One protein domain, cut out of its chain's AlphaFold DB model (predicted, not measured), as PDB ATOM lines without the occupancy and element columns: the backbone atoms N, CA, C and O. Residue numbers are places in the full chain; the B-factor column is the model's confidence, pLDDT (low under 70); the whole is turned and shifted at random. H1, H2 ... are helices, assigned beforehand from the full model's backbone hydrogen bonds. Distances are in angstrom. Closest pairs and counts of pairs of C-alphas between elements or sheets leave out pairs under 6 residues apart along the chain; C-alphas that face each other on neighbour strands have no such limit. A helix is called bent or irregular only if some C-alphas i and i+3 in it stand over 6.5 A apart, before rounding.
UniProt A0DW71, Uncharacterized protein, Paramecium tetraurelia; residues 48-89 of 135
ATOM      1  N   PRO A  48      24.317  20.316 -23.482       82.81
ATOM      2  CA  PRO A  48      25.579  20.067 -22.794       82.81
ATOM      3  C   PRO A  48      26.675  19.522 -23.724       82.81
ATOM      4  O   PRO A  48      26.424  18.673 -24.582       82.81
ATOM      5  N   LEU A  49      27.919  19.964 -23.508       78.19
ATOM      6  CA  LEU A  49      29.090  19.540 -24.290       78.19
ATOM      7  C   LEU A  49      29.278  18.011 -24.378       78.19
ATOM      8  O   LEU A  49      29.598  17.537 -25.470       78.19
ATOM      9  N   PRO A  50      29.066  17.211 -23.309       84.50
ATOM     10  CA  PRO A  50      29.202  15.756 -23.399       84.50
ATOM     11  C   PRO A  50      28.221  15.131 -24.396       84.50
ATOM     12  O   PRO A  50      28.601  14.249 -25.162       84.50
ATOM     13  N   ILE A  51      26.987  15.645 -24.441       78.38
ATOM     14  CA  ILE A  51      25.932  15.169 -25.343       78.38
ATOM     15  C   ILE A  51      26.277  15.537 -26.786       78.38
ATOM     16  O   ILE A  51      26.243  14.676 -27.662       78.38
ATOM     17  N   LEU A  52      26.703  16.781 -27.033       79.81
ATOM     18  CA  LEU A  52      27.176  17.210 -28.355       79.81
ATOM     19  C   LEU A  52      28.351  16.362 -28.853       79.81
ATOM     20  O   LEU A  52      28.398  15.985 -30.024       79.81
ATOM     21  N   ASN A  53      29.284  16.028 -27.962       76.69
ATOM     22  CA  ASN A  53      30.412  15.163 -28.290       76.69
ATOM     23  C   ASN A  53      29.964  13.727 -28.596       76.69
ATOM     24  O   ASN A  53      30.496  13.125 -29.528       76.69
ATOM     25  N   GLY A  54      28.987  13.193 -27.859       86.69
ATOM     26  CA  GLY A  54      28.387  11.884 -28.127       86.69
ATOM     27  C   GLY A  54      27.711  11.828 -29.498       86.69
ATOM     28  O   GLY A  54      28.046  10.970 -30.312       86.69
ATOM     29  N   ILE A  55      26.847  12.806 -29.793       81.88
ATOM     30  CA  ILE A  55      26.168  12.943 -31.093       81.88
ATOM     31  C   ILE A  55      27.196  13.037 -32.224       81.88
ATOM     32  O   ILE A  55      27.085  12.337 -33.229       81.88
ATOM     33  N   ARG A  56      28.242  13.853 -32.044       80.06
ATOM     34  CA  ARG A  56      29.303  14.016 -33.042       80.06
ATOM     35  C   ARG A  56      30.067  12.720 -33.302       80.06
ATOM     36  O   ARG A  56      30.349  12.416 -34.457       80.06
ATOM     37  N   LYS A  57      30.430  11.977 -32.251       87.56
ATOM     38  CA  LYS A  57      31.133  10.693 -32.394       87.56
ATOM     39  C   LYS A  57      30.278   9.682 -33.150       87.56
ATOM     40  O   LYS A  57      30.794   9.060 -34.073       87.56
ATOM     41  N   LYS A  58      28.992   9.578 -32.799       91.06
ATOM     42  CA  LYS A  58      28.047   8.686 -33.474       91.06
ATOM     43  C   LYS A  58      27.919   9.036 -34.956       91.06
ATOM     44  O   LYS A  58      28.192   8.192 -35.789       91.06
ATOM     45  N   TYR A  59      27.669  10.304 -35.281       85.25
ATOM     46  CA  TYR A  59      27.569  10.755 -36.671       85.25
ATOM     47  C   TYR A  59      28.822  10.434 -37.501       85.25
ATOM     48  O   TYR A  59      28.725   9.969 -38.628       85.25
ATOM     49  N   ILE A  60      30.018  10.661 -36.946       82.38
ATOM     50  CA  ILE A  60      31.272  10.326 -37.637       82.38
ATOM     51  C   ILE A  60      31.395   8.812 -37.853       82.38
ATOM     52  O   ILE A  60      31.904   8.397 -38.891       82.38
ATOM     53  N   SER A  61      30.967   8.006 -36.880       89.31
ATOM     54  CA  SER A  61      30.964   6.546 -36.989       89.31
ATOM     55  C   SER A  61      30.003   6.072 -38.074       89.31
ATOM     56  O   SER A  61      30.414   5.314 -38.944       89.31
ATOM     57  N   ASP A  62      28.769   6.571 -38.060       86.50
ATOM     58  CA  ASP A  62      27.723   6.198 -39.013       86.50
ATOM     59  C   ASP A  62      28.154   6.552 -40.447       86.50
ATOM     60  O   ASP A  62      28.081   5.715 -41.340       86.50
ATOM     61  N   VAL A  63      28.727   7.748 -40.653       83.50
ATOM     62  CA  VAL A  63      29.272   8.156 -41.961       83.50
ATOM     63  C   VAL A  63      30.401   7.230 -42.413       83.50
ATOM     64  O   VAL A  63      30.491   6.927 -43.594       83.50
ATOM     65  N   LYS A  64      31.281   6.779 -41.513       85.25
ATOM     66  CA  LYS A  64      32.355   5.843 -41.884       85.25
ATOM     67  C   LYS A  64      31.815   4.469 -42.265       85.25
ATOM     68  O   LYS A  64      32.263   3.913 -43.256       85.25
ATOM     69  N   GLN A  65      30.845   3.952 -41.516       85.31
ATOM     70  CA  GLN A  65      30.219   2.663 -41.817       85.31
ATOM     71  C   GLN A  65      29.469   2.703 -43.145       85.31
ATOM     72  O   GLN A  65      29.625   1.812 -43.974       85.31
ATOM     73  N   GLU A  66      28.710   3.771 -43.387       81.31
ATOM     74  CA  GLU A  66      28.065   4.002 -44.678       81.31
ATOM     75  C   GLU A  66      29.110   4.100 -45.794       81.31
ATOM     76  O   GLU A  66      28.906   3.587 -46.895       81.31
ATOM     77  N   GLN A  67      30.262   4.713 -45.506       80.50
ATOM     78  CA  GLN A  67      31.335   4.809 -46.476       80.50
ATOM     79  C   GLN A  67      31.928   3.445 -46.853       80.50
ATOM     80  O   GLN A  67      32.129   3.172 -48.038       80.50
ATOM     81  N   GLU A  68      32.199   2.609 -45.854       82.19
ATOM     82  CA  GLU A  68      32.726   1.252 -46.011       82.19
ATOM     83  C   GLU A  68      31.734   0.359 -46.768       82.19
ATOM     84  O   GLU A  68      32.106  -0.236 -47.777       82.19
ATOM     85  N   HIS A  69      30.456   0.372 -46.378       81.62
ATOM     86  CA  HIS A  69      29.385  -0.359 -47.061       81.62
ATOM     87  C   HIS A  69      29.247   0.056 -48.534       81.62
ATOM     88  O   HIS A  69      29.118  -0.778 -49.427       81.62
ATOM     89  N   ASN A  70      29.313   1.354 -48.832       78.56
ATOM     90  CA  ASN A  70      29.215   1.828 -50.213       78.56
ATOM     91  C   ASN A  70      30.425   1.423 -51.068       78.56
ATOM     92  O   ASN A  70      30.264   1.206 -52.267       78.56
ATOM     93  N   ILE A  71      31.619   1.311 -50.471       77.94
ATOM     94  CA  ILE A  71      32.809   0.773 -51.149       77.94
ATOM     95  C   ILE A  71      32.623  -0.722 -51.421       77.94
ATOM     96  O   ILE A  71      32.855  -1.159 -52.546       77.94
ATOM     97  N   GLU A  72      32.167  -1.484 -50.426       81.50
ATOM     98  CA  GLU A  72      31.916  -2.927 -50.539       81.50
ATOM     99  C   GLU A  72      30.884  -3.246 -51.631       81.50
ATOM    100  O   GLU A  72      31.091  -4.134 -52.455       81.50
ATOM    101  N   HIS A  73      29.809  -2.460 -51.708       80.75
ATOM    102  CA  HIS A  73      28.733  -2.648 -52.682       80.75
ATOM    103  C   HIS A  73      28.910  -1.853 -53.986       80.75
ATOM    104  O   HIS A  73      27.996  -1.812 -54.810       80.75
ATOM    105  N   ASN A  74      30.077  -1.231 -54.192       76.56
ATOM    106  CA  ASN A  74      30.426  -0.454 -55.386       76.56
ATOM    107  C   ASN A  74      29.379   0.625 -55.752       76.56
ATOM    108  O   ASN A  74      29.108   0.909 -56.922       76.56
ATOM    109  N   ILE A  75      28.759   1.219 -54.728       72.94
ATOM    110  CA  ILE A  75      27.719   2.239 -54.861       72.94
ATOM    111  C   ILE A  75      28.401   3.584 -55.136       72.94
ATOM    112  O   ILE A  75      29.233   4.065 -54.364       72.94
ATOM    113  N   GLN A  76      28.044   4.220 -56.254       62.25
ATOM    114  CA  GLN A  76      28.612   5.505 -56.659       62.25
ATOM    115  C   GLN A  76      28.252   6.617 -55.658       62.25
ATOM    116  O   GLN A  76      27.084   6.946 -55.449       62.25
ATOM    117  N   TYR A  77      29.272   7.241 -55.067       59.91
ATOM    118  CA  TYR A  77      29.093   8.349 -54.130       59.91
ATOM    119  C   TYR A  77      28.515   9.593 -54.801       59.91
ATOM    120  O   TYR A  77      29.084  10.115 -55.763       59.91
ATOM    121  N   ARG A  78      27.486  10.190 -54.188       60.19
ATOM    122  CA  ARG A  78      27.209  11.618 -54.388       60.19
ATOM    123  C   ARG A  78      28.235  12.435 -53.603       60.19
ATOM    124  O   ARG A  78      28.326  12.351 -52.381       60.19
ATOM    125  N   SER A  79      29.017  13.245 -54.310       58.28
ATOM    126  CA  SER A  79      30.117  14.061 -53.773       58.28
ATOM    127  C   SER A  79      29.678  15.209 -52.841       58.28
ATOM    128  O   SER A  79      30.525  15.936 -52.308       58.28
ATOM    129  N   ASP A  80      28.375  15.350 -52.598       56.16
ATOM    130  CA  ASP A  80      27.759  16.461 -51.867       56.16
ATOM    131  C   ASP A  80      28.059  16.451 -50.354       56.16
ATOM    132  O   ASP A  80      28.093  17.513 -49.725       56.16
ATOM    133  N   LEU A  81      28.415  15.296 -49.775       53.59
ATOM    134  CA  LEU A  81      28.740  15.148 -48.343       53.59
ATOM    135  C   LEU A  81      29.965  15.965 -47.887       53.59
ATOM    136  O   LEU A  81      30.129  16.254 -46.698       53.59
ATOM    137  N   LYS A  82      30.831  16.396 -48.818       52.03
ATOM    138  CA  LYS A  82      31.975  17.267 -48.491       52.03
ATOM    139  C   LYS A  82      31.540  18.637 -47.962       52.03
ATOM    140  O   LYS A  82      32.312  19.257 -47.228       52.03
ATOM    141  N   LYS A  83      30.339  19.115 -48.314       52.88
ATOM    142  CA  LYS A  83      29.832  20.419 -47.863       52.88
ATOM    143  C   LYS A  83      29.298  20.355 -46.429       52.88
ATOM    144  O   LYS A  83      29.629  21.242 -45.643       52.88
ATOM    145  N   ASP A  84      28.631  19.278 -46.025       52.03
ATOM    146  CA  ASP A  84      28.039  19.174 -44.679       52.03
ATOM    147  C   ASP A  84      29.078  18.978 -43.566       52.03
ATOM    148  O   ASP A  84      28.952  19.527 -42.468       52.03
ATOM    149  N   LEU A  85      30.207  18.330 -43.864       53.09
ATOM    150  CA  LEU A  85      31.347  18.255 -42.941       53.09
ATOM    151  C   LEU A  85      31.989  19.621 -42.650       53.09
ATOM    152  O   LEU A  85      32.693  19.754 -41.648       53.09
ATOM    153  N   THR A  86      31.756  20.653 -43.471       54.56
ATOM    154  CA  THR A  86      32.241  22.011 -43.167       54.56
ATOM    155  C   THR A  86      31.479  22.670 -42.018       54.56
ATOM    156  O   THR A  86      32.084  23.444 -41.281       54.56
ATOM    157  N   LEU A  87      30.216  22.293 -41.779       52.00
ATOM    158  CA  LEU A  87      29.450  22.724 -40.601       52.00
ATOM    159  C   LEU A  87      29.988  22.082 -39.308       52.00
ATOM    160  O   LEU A  87      29.913  22.676 -38.235       52.00
ATOM    161  N   LEU A  88      30.600  20.896 -39.422       50.44
ATOM    162  CA  LEU A  88      31.281  20.169 -38.341       50.44
ATOM    163  C   LEU A  88      32.790  20.458 -38.246       50.44
ATOM    164  O   LEU A  88      33.445  20.005 -37.295       50.44
ATOM    165  N   LYS A  89      33.370  21.212 -39.195       47.84
ATOM    166  CA  LYS A  89      34.755  21.692 -39.111       47.84
ATOM    167  C   LYS A  89      34.827  22.751 -38.021       47.84
ATOM    168  O   LYS A  89      34.585  23.929 -38.250       47.84
TER     169      LYS A  89
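Overview. This is residues 48 to 89 of the 135 residues of an uncharacterized protein of Paramecium tetraurelia (UniProt A0DW71). One long helix, H1, makes the long axis, and the link after it turns round so that the short helix H2 runs back along H1 at a distance, like an open hook. The two helices do not pack on each other, and a gap lies between them; residues 48 to 55 and 68 to 74, mostly parts of H1, stand free. The printed part has 42 residues with two named helices, H1 then H2, and no named strand; the class is all helix. It is loose, with a radius of gyration of the C-alphas of 12.4 A, and the C-alphas span 39 by 19 by 8 A.

Arrangement. H1, residues 49 to 72, has the N-to-C direction (0.10, -0.56, -0.82). H2, residues 81 to 87, has the N-to-C direction (0.06, 0.63, 0.78). H1 and H2 are apart, with no C-alpha of the one within 8 A of the other. A short link of 8 residues joins them. In H1 every O i to N i+4 pair is within hydrogen-bond range; in H2 0 of 3 such pairs are, beside 3 of 4 O i to N i+3 pairs.

Along the chain. H1 has 24 residues and measures 34.7 A from C-alpha 49 at (29.090, 19.540, -24.290) to C-alpha 72 at (31.916, -2.927, -50.539). H2 has 7 residues and measures 10.9 A from its first to its last C-alpha, ending with C-alpha 87 at (29.450, 22.724, -40.601). Neither helix is bent.

Size, cuts and confidence. The two C-alphas farthest apart are those of Pro 48 and Asn 74, at 38.8 A, while those of Pro 48 and Lys 89, the first and last printed, are 18.8 A apart. The printed part has no cut and no long link. The mean pLDDT of the printed part is 73.0; residues 76 to 89 are under 70, and the mean is 83 in H1 and 53 in H2.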